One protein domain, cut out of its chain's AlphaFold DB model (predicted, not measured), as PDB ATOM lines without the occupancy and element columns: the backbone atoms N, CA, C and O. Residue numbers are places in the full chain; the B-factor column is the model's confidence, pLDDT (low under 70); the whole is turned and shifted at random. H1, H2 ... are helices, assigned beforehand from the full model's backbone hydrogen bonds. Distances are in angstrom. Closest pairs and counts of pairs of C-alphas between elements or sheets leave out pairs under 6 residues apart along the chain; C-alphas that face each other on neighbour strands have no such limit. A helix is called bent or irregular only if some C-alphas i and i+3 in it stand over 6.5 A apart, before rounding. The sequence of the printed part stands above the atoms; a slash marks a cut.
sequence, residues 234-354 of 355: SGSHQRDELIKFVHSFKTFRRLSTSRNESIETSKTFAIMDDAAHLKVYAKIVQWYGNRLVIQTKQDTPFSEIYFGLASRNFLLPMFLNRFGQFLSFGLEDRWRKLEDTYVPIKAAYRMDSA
ATOM      1  N   SER A 234     105.582 111.828 132.971       68.88
ATOM      2  CA  SER A 234     105.247 111.913 134.398       68.88
ATOM      3  C   SER A 234     106.134 112.943 135.106       68.88
ATOM      4  O   SER A 234     107.258 112.632 135.509       68.88
ATOM      5  N   GLY A 235     105.635 114.171 135.272       59.12
ATOM      6  CA  GLY A 235     106.394 115.283 135.860       59.12
ATOM      7  C   GLY A 235     106.794 115.088 137.330       59.12
ATOM      8  O   GLY A 235     107.858 115.547 137.750       59.12
ATOM      9  N   SER A 236     105.992 114.367 138.121       57.00
ATOM     10  CA  SER A 236     106.183 114.251 139.576       57.00
ATOM     11  C   SER A 236     107.194 113.180 140.003       57.00
ATOM     12  O   SER A 236     107.806 113.302 141.068       57.00
ATOM     13  N   HIS A 237     107.415 112.150 139.180       51.25
ATOM     14  CA  HIS A 237     108.239 110.990 139.551       51.25
ATOM     15  C   HIS A 237     109.476 110.773 138.674       51.25
ATOM     16  O   HIS A 237     110.329 109.968 139.038       51.25
ATOM     17  N   GLN A 238     109.620 111.494 137.557       66.19
ATOM     18  CA  GLN A 238     110.746 111.327 136.634       66.19
ATOM     19  C   GLN A 238     111.341 112.682 136.244       66.19
ATOM     20  O   GLN A 238     111.281 113.112 135.094       66.19
ATOM     21  N   ARG A 239     111.943 113.364 137.228       71.94
ATOM     22  CA  ARG A 239     112.631 114.654 137.025       71.94
ATOM     23  C   ARG A 239     113.623 114.618 135.858       71.94
ATOM     24  O   ARG A 239     113.713 115.596 135.124       71.94
ATOM     25  N   ASP A 240     114.314 113.499 135.672       78.12
ATOM     26  CA  ASP A 240     115.306 113.335 134.608       78.12
ATOM     27  C   ASP A 240     114.665 113.300 133.217       78.12
ATOM     28  O   ASP A 240     115.219 113.858 132.276       78.12
ATOM     29  N   GLU A 241     113.473 112.714 133.075       78.94
ATOM     30  CA  GLU A 241     112.739 112.702 131.803       78.94
ATOM     31  C   GLU A 241     112.255 114.103 131.427       78.94
ATOM     32  O   GLU A 241     112.337 114.491 130.262       78.94
ATOM     33  N   LEU A 242     111.838 114.909 132.409       78.06
ATOM     34  CA  LEU A 242     111.501 116.308 132.163       78.06
ATOM     35  C   LEU A 242     112.737 117.125 131.752       78.06
ATOM     36  O   LEU A 242     112.661 117.922 130.822       78.06
ATOM     37  N   ILE A 243     113.882 116.911 132.407       81.25
ATOM     38  CA  ILE A 243     115.150 117.558 132.033       81.25
ATOM     39  C   ILE A 243     115.546 117.165 130.605       81.25
ATOM     40  O   ILE A 243     115.845 118.045 129.800       81.25
ATOM     41  N   LYS A 244     115.481 115.874 130.252       82.88
ATOM     42  CA  LYS A 244     115.732 115.393 128.883       82.88
ATOM     43  C   LYS A 244     114.765 116.017 127.879       82.88
ATOM     44  O   LYS A 244     115.194 116.443 126.807       82.88
ATOM     45  N   PHE A 245     113.481 116.096 128.224       84.19
ATOM     46  CA  PHE A 245     112.459 116.716 127.386       84.19
ATOM     47  C   PHE A 245     112.779 118.178 127.111       84.19
ATOM     48  O   PHE A 245     112.837 118.584 125.954       84.19
ATOM     49  N   VAL A 246     113.072 118.960 128.144       81.94
ATOM     50  CA  VAL A 246     113.397 120.371 127.949       81.94
ATOM     51  C   VAL A 246     114.727 120.546 127.211       81.94
ATOM     52  O   VAL A 246     114.822 121.362 126.297       81.94
ATOM     53  N   HIS A 247     115.744 119.742 127.527       83.06
ATOM     54  CA  HIS A 247     117.020 119.760 126.813       83.06
ATOM     55  C   HIS A 247     116.858 119.438 125.314       83.06
ATOM     56  O   HIS A 247     117.572 119.977 124.460       83.06
ATOM     57  N   SER A 248     115.872 118.609 124.960       86.12
ATOM     58  CA  SER A 248     115.534 118.332 123.561       86.12
ATOM     59  C   SER A 248     115.055 119.582 122.808       86.12
ATOM     60  O   SER A 248     115.275 119.683 121.603       86.12
ATOM     61  N   PHE A 249     114.491 120.584 123.500       82.00
ATOM     62  CA  PHE A 249     114.139 121.871 122.890       82.00
ATOM     63  C   PHE A 249     115.366 122.706 122.538       82.00
ATOM     64  O   PHE A 249     115.383 123.308 121.468       82.00
ATOM     65  N   LYS A 250     116.385 122.711 123.409       81.81
ATOM     66  CA  LYS A 250     117.654 123.429 123.197       81.81
ATOM     67  C   LYS A 250     118.430 122.843 122.016       81.81
ATOM     68  O   LYS A 250     119.011 123.575 121.227       81.81
ATOM     69  N   THR A 251     118.423 121.517 121.895       84.81
ATOM     70  CA  THR A 251     119.239 120.785 120.912       84.81
ATOM     71  C   THR A 251     118.497 120.378 119.640       84.81
ATOM     72  O   THR A 251     119.122 119.824 118.740       84.81
ATOM     73  N   PHE A 252     117.181 120.606 119.565       80.38
ATOM     74  CA  PHE A 252     116.301 120.130 118.485       80.38
ATOM     75  C   PHE A 252     116.407 118.619 118.209       80.38
ATOM     76  O   PHE A 252     116.109 118.151 117.108       80.38
ATOM     77  N   ARG A 253     116.838 117.837 119.205       82.31
ATOM     78  CA  ARG A 253     116.953 116.381 119.095       82.31
ATOM     79  C   ARG A 253     115.610 115.717 119.365       82.31
ATOM     80  O   ARG A 253     114.798 116.212 120.143       82.31
ATOM     81  N   ARG A 254     115.394 114.553 118.750       84.50
ATOM     82  CA  ARG A 254     114.247 113.700 119.076       84.50
ATOM     83  C   ARG A 254     114.355 113.235 120.527       84.50
ATOM     84  O   ARG A 254     115.408 112.750 120.937       84.50
ATOM     85  N   LEU A 255     113.270 113.371 121.284       83.31
ATOM     86  CA  LEU A 255     113.189 112.824 122.634       83.31
ATOM     87  C   LEU A 255     112.792 111.350 122.543       83.31
ATOM     88  O   LEU A 255     111.681 111.047 122.112       83.31
ATOM     89  N   SER A 256     113.669 110.445 122.965       80.81
ATOM     90  CA  SER A 256     113.314 109.037 123.145       80.81
ATOM     91  C   SER A 256     112.536 108.868 124.446       80.81
ATOM     92  O   SER A 256     113.022 109.246 125.508       80.81
ATOM     93  N   THR A 257     111.344 108.293 124.365       78.12
ATOM     94  CA  THR A 257     110.541 107.927 125.536       78.12
ATOM     95  C   THR A 257     110.847 106.493 125.970       78.12
ATOM     96  O   THR A 257     111.365 105.685 125.198       78.12
ATOM     97  N   SER A 258     110.447 106.135 127.191       74.06
ATOM     98  CA  SER A 258     110.566 104.770 127.725       74.06
ATOM     99  C   SER A 258     109.805 103.702 126.925       74.06
ATOM    100  O   SER A 258     110.034 102.512 127.125       74.06
ATOM    101  N   ARG A 259     108.912 104.100 126.007       74.50
ATOM    102  CA  ARG A 259     108.137 103.198 125.139       74.50
ATOM    103  C   ARG A 259     108.774 102.963 123.768       74.50
ATOM    104  O   ARG A 259     108.098 102.468 122.874       74.50
ATOM    105  N   ASN A 260     110.045 103.328 123.583       76.19
ATOM    106  CA  ASN A 260     110.717 103.352 122.276       76.19
ATOM    107  C   ASN A 260     110.021 104.262 121.243       76.19
ATOM    108  O   ASN A 260     110.285 104.167 120.048       76.19
ATOM    109  N   GLU A 261     109.145 105.165 121.690       79.75
ATOM    110  CA  GLU A 261     108.559 106.200 120.841       79.75
ATOM    111  C   GLU A 261     109.477 107.423 120.866       79.75
ATOM    112  O   GLU A 261     109.970 107.812 121.929       79.75
ATOM    113  N   SER A 262     109.706 108.040 119.707       83.38
ATOM    114  CA  SER A 262     110.483 109.275 119.609       83.38
ATOM    115  C   SER A 262     109.563 110.467 119.369       83.38
ATOM    116  O   SER A 262     108.846 110.489 118.367       83.38
ATOM    117  N   ILE A 263     109.615 111.475 120.234       83.31
ATOM    118  CA  ILE A 263     108.884 112.730 120.043       83.31
ATOM    119  C   ILE A 263     109.769 113.671 119.230       83.31
ATOM    120  O   ILE A 263     110.866 114.049 119.649       83.31
ATOM    121  N   GLU A 264     109.298 114.044 118.044       86.25
ATOM    122  CA  GLU A 264     109.972 115.013 117.190       86.25
ATOM    123  C   GLU A 264     109.670 116.428 117.679       86.25
ATOM    124  O   GLU A 264     108.687 117.054 117.286       86.25
ATOM    125  N   THR A 265     110.524 116.936 118.565       85.38
ATOM    126  CA  THR A 265     110.320 118.265 119.135       85.38
ATOM    127  C   THR A 265     110.572 119.364 118.119       85.38
ATOM    128  O   THR A 265     110.033 120.440 118.301       85.38
ATOM    129  N   SER A 266     111.308 119.152 117.022       84.12
ATOM    130  CA  SER A 266     111.550 120.167 115.975       84.12
ATOM    131  C   SER A 266     110.277 120.707 115.305       84.12
ATOM    132  O   SER A 266     110.295 121.825 114.798       84.12
ATOM    133  N   LYS A 267     109.171 119.957 115.332       87.94
ATOM    134  CA  LYS A 267     107.872 120.370 114.782       87.94
ATOM    135  C   LYS A 267     107.031 121.138 115.805       87.94
ATOM    136  O   LYS A 267     107.372 121.231 116.985       87.94
ATOM    137  N   THR A 268     105.905 121.680 115.349       88.50
ATOM    138  CA  THR A 268     104.859 122.210 116.232       88.50
ATOM    139  C   THR A 268     104.250 121.071 117.046       88.50
ATOM    140  O   THR A 268     103.836 120.057 116.487       88.50
ATOM    141  N   PHE A 269     104.172 121.248 118.361       87.44
ATOM    142  CA  PHE A 269     103.526 120.316 119.281       87.44
ATOM    143  C   PHE A 269     102.722 121.092 120.328       87.44
ATOM    144  O   PHE A 269     102.928 122.291 120.521       87.44
ATOM    145  N   ALA A 270     101.813 120.397 121.007       88.19
ATOM    146  CA  ALA A 270     101.056 120.932 122.130       88.19
ATOM    147  C   ALA A 270     101.503 120.248 123.427       88.19
ATOM    148  O   ALA A 270     101.706 119.034 123.447       88.19
ATOM    149  N   ILE A 271     101.643 121.030 124.497       86.81
ATOM    150  CA  ILE A 271     101.779 120.517 125.863       86.81
ATOM    151  C   ILE A 271     100.423 120.718 126.532       86.81
ATOM    152  O   ILE A 271      99.877 121.819 126.490       86.81
ATOM    153  N   MET A 272      99.882 119.653 127.115       84.94
ATOM    154  CA  MET A 272      98.651 119.687 127.900       84.94
ATOM    155  C   MET A 272      99.007 119.305 129.329       84.94
ATOM    156  O   MET A 272      99.536 118.218 129.549       84.94
ATOM    157  N   ASP A 273      98.752 120.211 130.261       82.75
ATOM    158  CA  ASP A 273      99.005 120.049 131.692       82.75
ATOM    159  C   ASP A 273      98.128 121.061 132.450       82.75
ATOM    160  O   ASP A 273      97.409 121.848 131.818       82.75
ATOM    161  N   ASP A 274      98.184 121.086 133.779       79.81
ATOM    162  CA  ASP A 274      97.530 122.151 134.529       79.81
ATOM    163  C   ASP A 274      98.170 123.526 134.265       79.81
ATOM    164  O   ASP A 274      99.326 123.671 133.844       79.81
ATOM    165  N   ALA A 275      97.389 124.577 134.512       81.50
ATOM    166  CA  ALA A 275      97.777 125.947 134.194       81.50
ATOM    167  C   ALA A 275      99.071 126.397 134.898       81.50
ATOM    168  O   ALA A 275      99.816 127.212 134.342       81.50
ATOM    169  N   ALA A 276      99.358 125.884 136.100       80.75
ATOM    170  CA  ALA A 276     100.558 126.248 136.844       80.75
ATOM    171  C   ALA A 276     101.807 125.631 136.196       80.75
ATOM    172  O   ALA A 276     102.779 126.349 135.938       80.75
ATOM    173  N   HIS A 277     101.768 124.343 135.845       82.19
ATOM    174  CA  HIS A 277     102.875 123.680 135.150       82.19
ATOM    175  C   HIS A 277     103.087 124.235 133.734       82.19
ATOM    176  O   HIS A 277     104.225 124.538 133.360       82.19
ATOM    177  N   LEU A 278     102.014 124.486 132.974       86.31
ATOM    178  CA  LEU A 278     102.111 125.096 131.640       86.31
ATOM    179  C   LEU A 278     102.793 126.469 131.667       86.31
ATOM    180  O   LEU A 278     103.564 126.789 130.761       86.31
ATOM    181  N   LYS A 279     102.569 127.275 132.712       86.38
ATOM    182  CA  LYS A 279     103.246 128.569 132.890       86.38
ATOM    183  C   LYS A 279     104.757 128.399 133.065       86.38
ATOM    184  O   LYS A 279     105.528 129.180 132.504       86.38
ATOM    185  N   VAL A 280     105.189 127.379 133.809       84.19
ATOM    186  CA  VAL A 280     106.612 127.046 133.981       84.19
ATOM    187  C   VAL A 280     107.215 126.581 132.655       84.19
ATOM    188  O   VAL A 280     108.248 127.110 132.243       84.19
ATOM    189  N   TYR A 281     106.553 125.663 131.943       86.31
ATOM    190  CA  TYR A 281     107.022 125.178 130.642       86.31
ATOM    191  C   TYR A 281     107.096 126.285 129.594       86.31
ATOM    192  O   TYR A 281     108.091 126.379 128.880       86.31
ATOM    193  N   ALA A 282     106.100 127.173 129.543       89.12
ATOM    194  CA  ALA A 282     106.100 128.319 128.646       89.12
ATOM    195  C   ALA A 282     107.323 129.221 128.874       89.12
ATOM    196  O   ALA A 282     108.019 129.542 127.914       89.12
ATOM    197  N   LYS A 283     107.627 129.573 130.135       87.56
ATOM    198  CA  LYS A 283     108.809 130.384 130.478       87.56
ATOM    199  C   LYS A 283     110.112 129.697 130.081       87.56
ATOM    200  O   LYS A 283     110.989 130.335 129.512       87.56
ATOM    201  N   ILE A 284     110.226 128.402 130.362       84.56
ATOM    202  CA  ILE A 284     111.398 127.600 130.008       84.56
ATOM    203  C   ILE A 284     111.617 127.597 128.489       84.56
ATOM    204  O   ILE A 284     112.722 127.864 128.025       84.56
ATOM    205  N   VAL A 285     110.567 127.337 127.705       86.62
ATOM    206  CA  VAL A 285     110.649 127.328 126.238       86.62
ATOM    207  C   VAL A 285     110.990 128.720 125.695       86.62
ATOM    208  O   VAL A 285     111.821 128.828 124.795       86.62
ATOM    209  N   GLN A 286     110.398 129.777 126.261       87.06
ATOM    210  CA  GLN A 286     110.697 131.168 125.901       87.06
ATOM    211  C   GLN A 286     112.147 131.555 126.215       87.06
ATOM    212  O   GLN A 286     112.781 132.223 125.404       87.06
ATOM    213  N   TRP A 287     112.697 131.118 127.352       84.75
ATOM    214  CA  TRP A 287     114.080 131.423 127.735       84.75
ATOM    215  C   TRP A 287     115.119 130.855 126.780       84.75
ATOM    216  O   TRP A 287     116.130 131.506 126.537       84.75
ATOM    217  N   TYR A 288     114.868 129.688 126.192       83.56
ATOM    218  CA  TYR A 288     115.758 129.125 125.177       83.56
ATOM    219  C   TYR A 288     115.589 129.771 123.788       83.56
ATOM    220  O   TYR A 288     116.210 129.317 122.832       83.56
ATOM    221  N   GLY A 289     114.774 130.828 123.665       68.19
ATOM    222  CA  GLY A 289     114.812 131.821 122.583       68.19
ATOM    223  C   GLY A 289     114.348 131.369 121.197       68.19
ATOM    224  O   GLY A 289     114.205 132.200 120.307       68.19
ATOM    225  N   ASN A 290     114.076 130.080 120.998       78.06
ATOM    226  CA  ASN A 290     113.978 129.512 119.651       78.06
ATOM    227  C   ASN A 290     112.562 129.116 119.218       78.06
ATOM    228  O   ASN A 290     112.387 128.507 118.161       78.06
ATOM    229  N   ARG A 291     111.538 129.388 120.036       84.00
ATOM    230  CA  ARG A 291     110.163 128.948 119.755       84.00
ATOM    231  C   ARG A 291     109.131 129.999 120.107       84.00
ATOM    232  O   ARG A 291     109.162 130.583 121.187       84.00
ATOM    233  N   LEU A 292     108.152 130.145 119.219       90.44
ATOM    234  CA  LEU A 292     106.913 130.846 119.515       90.44
ATOM    235  C   LEU A 292     106.058 129.977 120.445       90.44
ATOM    236  O   LEU A 292     105.700 128.851 120.098       90.44
ATOM    237  N   VAL A 293     105.720 130.507 121.619       89.94
ATOM    238  CA  VAL A 293     104.807 129.856 122.565       89.94
ATOM    239  C   VAL A 293     103.443 130.524 122.466       89.94
ATOM    240  O   VAL A 293     103.307 131.703 122.783       89.94
ATOM    241  N   ILE A 294     102.433 129.760 122.048       89.06
ATOM    242  CA  ILE A 294     101.041 130.214 121.989       89.06
ATOM    243  C   ILE A 294     100.296 129.602 123.172       89.06
ATOM    244  O   ILE A 294     100.126 128.387 123.243       89.06
ATOM    245  N   GLN A 295      99.849 130.442 124.103       84.06
ATOM    246  CA  GLN A 295      98.997 130.007 125.207       84.06
ATOM    247  C   GLN A 295      97.536 130.043 124.760       84.06
ATOM    248  O   GLN A 295      96.951 131.112 124.578       84.06
ATOM    249  N   THR A 296      96.937 128.873 124.563       78.62
ATOM    250  CA  THR A 296      95.511 128.756 124.252       78.62
ATOM    251  C   THR A 296      94.686 128.961 125.523       78.62
ATOM    252  O   THR A 296      94.882 128.249 126.502       78.62
ATOM    253  N   LYS A 297      93.756 129.926 125.508       64.88
ATOM    254  CA  LYS A 297      92.870 130.255 126.646       64.88
ATOM    255  C   LYS A 297      91.662 129.324 126.809       64.88
ATOM    256  O   LYS A 297      90.859 129.548 127.705       64.88
ATOM    257  N   GLN A 298      91.471 128.354 125.918       58.38
ATOM    258  CA  GLN A 298      90.303 127.479 125.983       58.38
ATOM    259  C   GLN A 298      90.498 126.413 127.054       58.38
ATOM    260  O   GLN A 298      91.472 125.661 127.004       58.38
ATOM    261  N   ASP A 299      89.537 126.350 127.976       56.78
ATOM    262  CA  ASP A 299      89.353 125.240 128.901       56.78
ATOM    263  C   ASP A 299      89.273 123.952 128.082       56.78
ATOM    264  O   ASP A 299      88.256 123.627 127.462       56.78
ATOM    265  N   THR A 300      90.379 123.216 128.020       58.34
ATOM    266  CA  THR A 300      90.294 121.832 127.575       58.34
ATOM    267  C   THR A 300      89.437 121.097 128.612       58.34
ATOM    268  O   THR A 300      89.639 121.300 129.809       58.34
ATOM    269  N   PRO A 301      88.455 120.271 128.209       59.44
ATOM    270  CA  PRO A 301      87.458 119.693 129.119       59.44
ATOM    271  C   PRO A 301      88.030 118.570 130.006       59.44
ATOM    272  O   PRO A 301      87.311 117.658 130.411       59.44
ATOM    273  N   PHE A 302      89.335 118.583 130.272       57.00
ATOM    274  CA  PHE A 302      89.990 117.616 131.130       57.00
ATOM    275  C   PHE A 302      89.974 118.145 132.561       57.00
ATOM    276  O   PHE A 302      90.614 119.140 132.884       57.00
ATOM    277  N   SER A 303      89.219 117.473 133.425       55.19
ATOM    278  CA  SER A 303      89.283 117.695 134.864       55.19
ATOM    279  C   SER A 303      90.269 116.707 135.469       55.19
ATOM    280  O   SER A 303      90.084 115.494 135.362       55.19
ATOM    281  N   GLU A 304      91.310 117.220 136.115       50.66
ATOM    282  CA  GLU A 304      92.165 116.406 136.966       50.66
ATOM    283  C   GLU A 304      91.515 116.266 138.347       50.66
ATOM    284  O   GLU A 304      91.093 117.249 138.958       50.66
ATOM    285  N   ILE A 305      91.391 115.029 138.831       47.12
ATOM    286  CA  ILE A 305      90.763 114.731 140.120       47.12
ATOM    287  C   ILE A 305      91.845 114.244 141.077       47.12
ATOM    288  O   ILE A 305      92.311 113.108 140.991       47.12
ATOM    289  N   TYR A 306      92.214 115.103 142.025       41.62
ATOM    290  CA  TYR A 306      93.099 114.747 143.127       41.62
ATOM    291  C   TYR A 306      92.294 114.221 144.315       41.62
ATOM    292  O   TYR A 306      91.369 114.873 144.800       41.62
ATOM    293  N   PHE A 307      92.693 113.067 144.849       35.16
ATOM    294  CA  PHE A 307      92.167 112.550 146.110       35.16
ATOM    295  C   PHE A 307      93.143 112.874 147.241       35.16
ATOM    296  O   PHE A 307      94.086 112.134 147.511       35.16
ATOM    297  N   GLY A 308      92.919 114.004 147.910       40.75
ATOM    298  CA  GLY A 308      93.630 114.355 149.136       40.75
ATOM    299  C   GLY A 308      92.919 113.783 150.360       40.75
ATOM    300  O   GLY A 308      91.885 114.300 150.775       40.75
ATOM    301  N   LEU A 309      93.470 112.738 150.980       39.59
ATOM    302  CA  LEU A 309      92.993 112.263 152.283       39.59
ATOM    303  C   LEU A 309      93.675 113.060 153.400       39.59
ATOM    304  O   LEU A 309      94.763 112.712 153.855       39.59
ATOM    305  N   ALA A 310      93.027 114.126 153.867       50.50
ATOM    306  CA  ALA A 310      93.447 114.841 155.069       50.50
ATOM    307  C   ALA A 310      92.594 114.392 156.266       50.50
ATOM    308  O   ALA A 310      91.385 114.622 156.309       50.50
ATOM    309  N   SER A 311      93.207 113.757 157.270       48.00
ATOM    310  CA  SER A 311      92.488 113.424 158.504       48.00
ATOM    311  C   SER A 311      92.209 114.701 159.305       48.00
ATOM    312  O   SER A 311      93.151 115.397 159.696       48.00
ATOM    313  N   ARG A 312      90.936 114.987 159.610       51.97
ATOM    314  CA  ARG A 312      90.565 116.015 160.593       51.97
ATOM    315  C   ARG A 312      90.963 115.525 161.986       51.97
ATOM    316  O   ARG A 312      90.219 114.801 162.640       51.97
ATOM    317  N   ASN A 313      92.169 115.864 162.429       72.69
ATOM    318  CA  ASN A 313      92.621 115.588 163.792       72.69
ATOM    319  C   ASN A 313      92.589 116.870 164.646       72.69
ATOM    320  O   ASN A 313      92.281 117.955 164.159       72.69
ATOM    321  N   PHE A 314      92.901 116.746 165.937       71.38
ATOM    322  CA  PHE A 314      92.882 117.873 166.881       71.38
ATOM    323  C   PHE A 314      93.912 118.972 166.560       71.38
ATOM    324  O   PHE A 314      93.829 120.056 167.129       71.38
ATOM    325  N   LEU A 315      94.873 118.711 165.663       65.69
ATOM    326  CA  LEU A 315      95.828 119.708 165.183       65.69
ATOM    327  C   LEU A 315      95.261 120.549 164.040       65.69
ATOM    328  O   LEU A 315      95.773 121.639 163.806       65.69
ATOM    329  N   LEU A 316      94.218 120.091 163.337       72.75
ATOM    330  CA  LEU A 316      93.669 120.815 162.191       72.75
ATOM    331  C   LEU A 316      93.267 122.260 162.539       72.75
ATOM    332  O   LEU A 316      93.666 123.148 161.793       72.75
ATOM    333  N   PRO A 317      92.582 122.556 163.664       67.12
ATOM    334  CA  PRO A 317      92.290 123.941 164.036       67.12
ATOM    335  C   PRO A 317      93.552 124.780 164.273       67.12
ATOM    336  O   PRO A 317      93.585 125.949 163.908       67.12
ATOM    337  N   MET A 318      94.615 124.190 164.836       76.31
ATOM    338  CA  MET A 318      95.896 124.885 165.019       76.31
ATOM    339  C   MET A 318      96.585 125.162 163.682       76.31
ATOM    340  O   MET A 318      97.066 126.275 163.475       76.31
ATOM    341  N   PHE A 319      96.590 124.189 162.766       73.81
ATOM    342  CA  PHE A 319      97.111 124.378 161.413       73.81
ATOM    343  C   PHE A 319      96.321 125.442 160.661       73.81
ATOM    344  O   PHE A 319      96.933 126.365 160.150       73.81
ATOM    345  N   LEU A 320      94.989 125.368 160.647       78.25
ATOM    346  CA  LEU A 320      94.144 126.349 159.964       78.25
ATOM    347  C   LEU A 320      94.308 127.754 160.550       78.25
ATOM    348  O   LEU A 320      94.395 128.707 159.787       78.25
ATOM    349  N   ASN A 321      94.419 127.895 161.875       83.31
ATOM    350  CA  ASN A 321      94.641 129.199 162.501       83.31
ATOM    351  C   ASN A 321      96.017 129.784 162.133       83.31
ATOM    352  O   ASN A 321      96.118 130.940 161.733       83.31
ATOM    353  N   ARG A 322      97.088 128.980 162.197       80.88
ATOM    354  CA  ARG A 322      98.433 129.425 161.789       80.88
ATOM    355  C   ARG A 322      98.524 129.702 160.294       80.88
ATOM    356  O   ARG A 322      99.130 130.690 159.902       80.88
ATOM    357  N   PHE A 323      97.893 128.870 159.472       77.56
ATOM    358  CA  PHE A 323      97.810 129.083 158.035       77.56
ATOM    359  C   PHE A 323      97.044 130.371 157.733       77.56
ATOM    360  O   PHE A 323      97.551 131.204 157.000       77.56
ATOM    361  N   GLY A 324      95.909 130.613 158.395       81.56
ATOM    362  CA  GLY A 324      95.165 131.871 158.306       81.56
ATOM    363  C   GLY A 324      96.004 133.093 158.690       81.56
ATOM    364  O   GLY A 324      95.965 134.102 157.993       81.56
ATOM    365  N   GLN A 325      96.839 132.991 159.731       85.31
ATOM    366  CA  GLN A 325      97.805 134.042 160.070       85.31
ATOM    367  C   GLN A 325      98.825 134.256 158.942       85.31
ATOM    368  O   GLN A 325      99.041 135.394 158.533       85.31
ATOM    369  N   PHE A 326      99.408 133.191 158.383       76.69
ATOM    370  CA  PHE A 326     100.322 133.308 157.240       76.69
ATOM    371  C   PHE A 326      99.662 133.955 156.017       76.69
ATOM    372  O   PHE A 326     100.269 134.829 155.395       76.69
ATOM    373  N   LEU A 327      98.413 133.587 155.717       75.81
ATOM    374  CA  LEU A 327      97.618 134.218 154.664       75.81
ATOM    375  C   LEU A 327      97.433 135.719 154.946       75.81
ATOM    376  O   LEU A 327      97.690 136.540 154.070       75.81
ATOM    377  N   SER A 328      97.094 136.097 156.186       84.75
ATOM    378  CA  SER A 328      96.875 137.501 156.572       84.75
ATOM    379  C   SER A 328      98.122 138.391 156.471       84.75
ATOM    380  O   SER A 328      98.002 139.591 156.243       84.75
ATOM    381  N   PHE A 329      99.326 137.816 156.576       89.19
ATOM    382  CA  PHE A 329     100.588 138.539 156.377       89.19
ATOM    383  C   PHE A 329     100.979 138.698 154.897       89.19
ATOM    384  O   PHE A 329     102.064 139.202 154.597       89.19
ATOM    385  N   GLY A 330     100.144 138.228 153.963       87.62
ATOM    386  CA  GLY A 330     100.456 138.210 152.532       87.62
ATOM    387  C   GLY A 330     101.640 137.299 152.192       87.62
ATOM    388  O   GLY A 330     102.270 137.449 151.143       87.62
ATOM    389  N   LEU A 331     101.996 136.365 153.086       82.25
ATOM    390  CA  LEU A 331     103.094 135.431 152.841       82.25
ATOM    391  C   LEU A 331     102.746 134.439 151.735       82.25
ATOM    392  O   LEU A 331     103.660 133.980 151.060       82.25
ATOM    393  N   GLU A 332     101.461 134.163 151.505       82.12
ATOM    394  CA  GLU A 332     101.020 133.360 150.365       82.12
ATOM    395  C   GLU A 332     101.456 133.989 149.041       82.12
ATOM    396  O   GLU A 332     102.113 133.331 148.240       82.12
ATOM    397  N   ASP A 333     101.176 135.278 148.836       83.44
ATOM    398  CA  ASP A 333     101.549 135.975 147.604       83.44
ATOM    399  C   ASP A 333     103.066 136.041 147.431       83.44
ATOM    400  O   ASP A 333     103.585 135.861 146.327       83.44
ATOM    401  N   ARG A 334     103.806 136.245 148.530       85.62
ATOM    402  CA  ARG A 334     105.276 136.216 148.505       85.62
ATOM    403  C   ARG A 334     105.806 134.827 148.168       85.62
ATOM    404  O   ARG A 334     106.733 134.730 147.369       85.62
ATOM    405  N   TRP A 335     105.229 133.774 148.745       81.00
ATOM    406  CA  TRP A 335     105.605 132.390 148.465       81.00
ATOM    407  C   TRP A 335     105.302 132.028 147.016       81.00
ATOM    408  O   TRP A 335     106.177 131.525 146.325       81.00
ATOM    409  N   ARG A 336     104.113 132.385 146.524       78.50
ATOM    410  CA  ARG A 336     103.699 132.180 145.135       78.50
ATOM    411  C   ARG A 336     104.618 132.921 144.167       78.50
ATOM    412  O   ARG A 336     105.066 132.340 143.187       78.50
ATOM    413  N   LYS A 337     104.976 134.176 144.465       86.00
ATOM    414  CA  LYS A 337     105.933 134.961 143.666       86.00
ATOM    415  C   LYS A 337     107.335 134.350 143.689       86.00
ATOM    416  O   LYS A 337     108.006 134.320 142.654       86.00
ATOM    417  N   LEU A 338     107.781 133.875 144.853       83.38
ATOM    418  CA  LEU A 338     109.061 133.185 145.000       83.38
ATOM    419  C   LEU A 338     109.059 131.889 144.191       83.38
ATOM    420  O   LEU A 338     110.000 131.656 143.450       83.38
ATOM    421  N   GLU A 339     108.006 131.084 144.277       78.69
ATOM    422  CA  GLU A 339     107.839 129.840 143.529       78.69
ATOM    423  C   GLU A 339     107.806 130.090 142.012       78.69
ATOM    424  O   GLU A 339     108.608 129.508 141.281       78.69
ATOM    425  N   ASP A 340     107.000 131.055 141.557       79.75
ATOM    426  CA  ASP A 340     106.889 131.502 140.157       79.75
ATOM    427  C   ASP A 340     108.224 131.963 139.547       79.75
ATOM    428  O   ASP A 340     108.375 131.985 138.316       79.75
ATOM    429  N   THR A 341     109.163 132.392 140.394       83.31
ATOM    430  CA  THR A 341     110.486 132.893 140.000       83.31
ATOM    431  C   THR A 341     111.550 131.808 140.143       83.31
ATOM    432  O   THR A 341     112.308 131.540 139.215       83.31
ATOM    433  N   TYR A 342     111.597 131.151 141.298       83.88
ATOM    434  CA  TYR A 342     112.652 130.227 141.687       83.88
ATOM    435  C   TYR A 342     112.508 128.859 141.026       83.88
ATOM    436  O   TYR A 342     113.522 128.269 140.660       83.88
ATOM    437  N   VAL A 343     111.285 128.347 140.836       78.12
ATOM    438  CA  VAL A 343     111.078 127.034 140.202       78.12
ATOM    439  C   VAL A 343     111.624 127.022 138.769       78.12
ATOM    440  O   VAL A 343     112.443 126.145 138.480       78.12
ATOM    441  N   PRO A 344     111.297 127.999 137.895       77.44
ATOM    442  CA  PRO A 344     111.896 128.067 136.566       77.44
ATOM    443  C   PRO A 344     113.424 128.230 136.604       77.44
ATOM    444  O   PRO A 344     114.120 127.510 135.893       77.44
ATOM    445  N   ILE A 345     113.966 129.117 137.453       82.69
ATOM    446  CA  ILE A 345     115.422 129.347 137.555       82.69
ATOM    447  C   ILE A 345     116.149 128.070 137.986       82.69
ATOM    448  O   ILE A 345     117.160 127.690 137.401       82.69
ATOM    449  N   LYS A 346     115.630 127.377 139.001       81.69
ATOM    450  CA  LYS A 346     116.206 126.126 139.496       81.69
ATOM    451  C   LYS A 346     116.137 125.020 138.449       81.69
ATOM    452  O   LYS A 346     117.063 124.215 138.371       81.69
ATOM    453  N   ALA A 347     115.056 124.963 137.671       78.12
ATOM    454  CA  ALA A 347     114.966 124.058 136.536       78.12
ATOM    455  C   ALA A 347     116.053 124.390 135.503       78.12
ATOM    456  O   ALA A 347     116.810 123.496 135.145       78.12
ATOM    457  N   ALA A 348     116.193 125.661 135.107       81.12
ATOM    458  CA  ALA A 348     117.219 126.126 134.167       81.12
ATOM    459  C   ALA A 348     118.639 125.761 134.616       81.12
ATOM    460  O   ALA A 348     119.353 125.067 133.897       81.12
ATOM    461  N   TYR A 349     118.996 126.114 135.853       84.69
ATOM    462  CA  TYR A 349     120.298 125.793 136.438       84.69
ATOM    463  C   TYR A 349     120.615 124.293 136.385       84.69
ATOM    464  O   TYR A 349     121.711 123.891 136.005       84.69
ATOM    465  N   ARG A 350     119.640 123.444 136.733       78.75
ATOM    466  CA  ARG A 350     119.819 121.987 136.694       78.75
ATOM    467  C   ARG A 350     120.035 121.463 135.282       78.75
ATOM    468  O   ARG A 350     120.824 120.542 135.103       78.75
ATOM    469  N   MET A 351     119.336 122.032 134.306       76.62
ATOM    470  CA  MET A 351     119.473 121.638 132.908       76.62
ATOM    471  C   MET A 351     120.860 121.960 132.366       76.62
ATOM    472  O   MET A 351     121.444 121.112 131.701       76.62
ATOM    473  N   ASP A 352     121.407 123.128 132.701       81.94
ATOM    474  CA  ASP A 352     122.760 123.500 132.282       81.94
ATOM    475  C   ASP A 352     123.851 122.715 133.033       81.94
ATOM    476  O   ASP A 352     124.949 122.558 132.518       81.94
ATOM    477  N   SER A 353     123.556 122.172 134.222       82.88
ATOM    478  CA  SER A 353     124.484 121.297 134.963       82.88
ATOM    479  C   SER A 353     124.449 119.817 134.553       82.88
ATOM    480  O   SER A 353     125.277 119.040 135.020       82.88
ATOM    481  N   ALA A 354     123.454 119.402 133.762       74.94
ATOM    482  CA  ALA A 354     123.271 118.007 133.339       74.94
ATOM    483  C   ALA A 354     123.972 117.674 132.005       74.94
ATOM    484  O   ALA A 354     123.954 116.517 131.581       74.94
TER     485      ALA A 354
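What this domain is: This is residues 234 to 354 of the 355 residues of an uncharacterized protein of Folsomia candida (UniProt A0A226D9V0). One long helix, H4, reaches like an arm out of a small body, where residues 340 to 351 pack crosswise on parts of H1 and H2. At the far end of the arm H3 turns off at about a right angle, and the long link of residues 288 to 315 goes back from the body to H3, making with H3 and H4 a wide open frame. The printed part has 121 residues with four named helices, in the order H1, H2, H3, H4, and no named strand; the class is all helix, with 62 residues in the named helices. The whole is loose, with a radius of gyration of the C-alphas of 18.4 A, and elongated, spanning 53 by 32 by 28 A.

Where its parts are: H4, the longest helix, holds residues 331 to 353 and measures 31.3 A from C-alpha 331 at (103.094, 135.431, 152.841) to C-alpha 353 at (124.484, 121.297, 134.963). It is neither bent nor irregular, but only just: C-alphas 340 and 343 are 6.1 A apart. H2 holds residues 275 to 287, 18.4 A long. H1 holds residues 239 to 251, 18.5 A long, and begins with C-alpha 239 at (112.631, 114.654, 137.025). H3 holds residues 316 to 328, 17.9 A long.

How they stand to each other: H4 touches H2 with residues 340 to 348 alone; the closest C-alphas, those of Val 280 and Pro 344, are 6.0 A apart. These two helices run the same way at a steep tilt of 45 degrees. H4 touches H1 with residues 347 to 351 alone; the closest C-alphas, those of Ile 243 and Met 351, are 6.0 A apart, and the helices run the same way at a steep tilt of 66 degrees. H1 and H2 only just touch, with 3 pairs of C-alphas within 8 A, the closest those of Phe 249 and Val 285 at 7.3 A; they run the same way at 38 degrees, only just a steep tilt. Helix packing is mostly crossed, with none of these three pairs at a shallow tilt. H3 is close to H4 but not clearly touching, about perpendicular at 87 degrees; their closest C-alphas, those of Phe 326 and Glu 332, are 6.9 A apart. H3 is apart from H1 and H2. In H2 and H3 every O i to N i+4 pair is within hydrogen-bond range; in H1 it is 7 of 9 and in H4 18 of 19.

The domain as a whole: The two C-alphas farthest apart, those of Lys 267 and Phe 314, are 54.3 A apart. Residues 305 to 322, 325 to 330 and 333 to 339 stand free; without them the body spans 47 by 35 by 27 A. The links H1 to H2 and H2 to H3 are long; H3 to H4 is tight. In the first of these, residues 255 to 256 pair with residues 262 to 263, antiparallel. The printed part has no cut. Its mean pLDDT is 76.7, and 24 residues are under 70, among them 234 to 238 and 297 to 312.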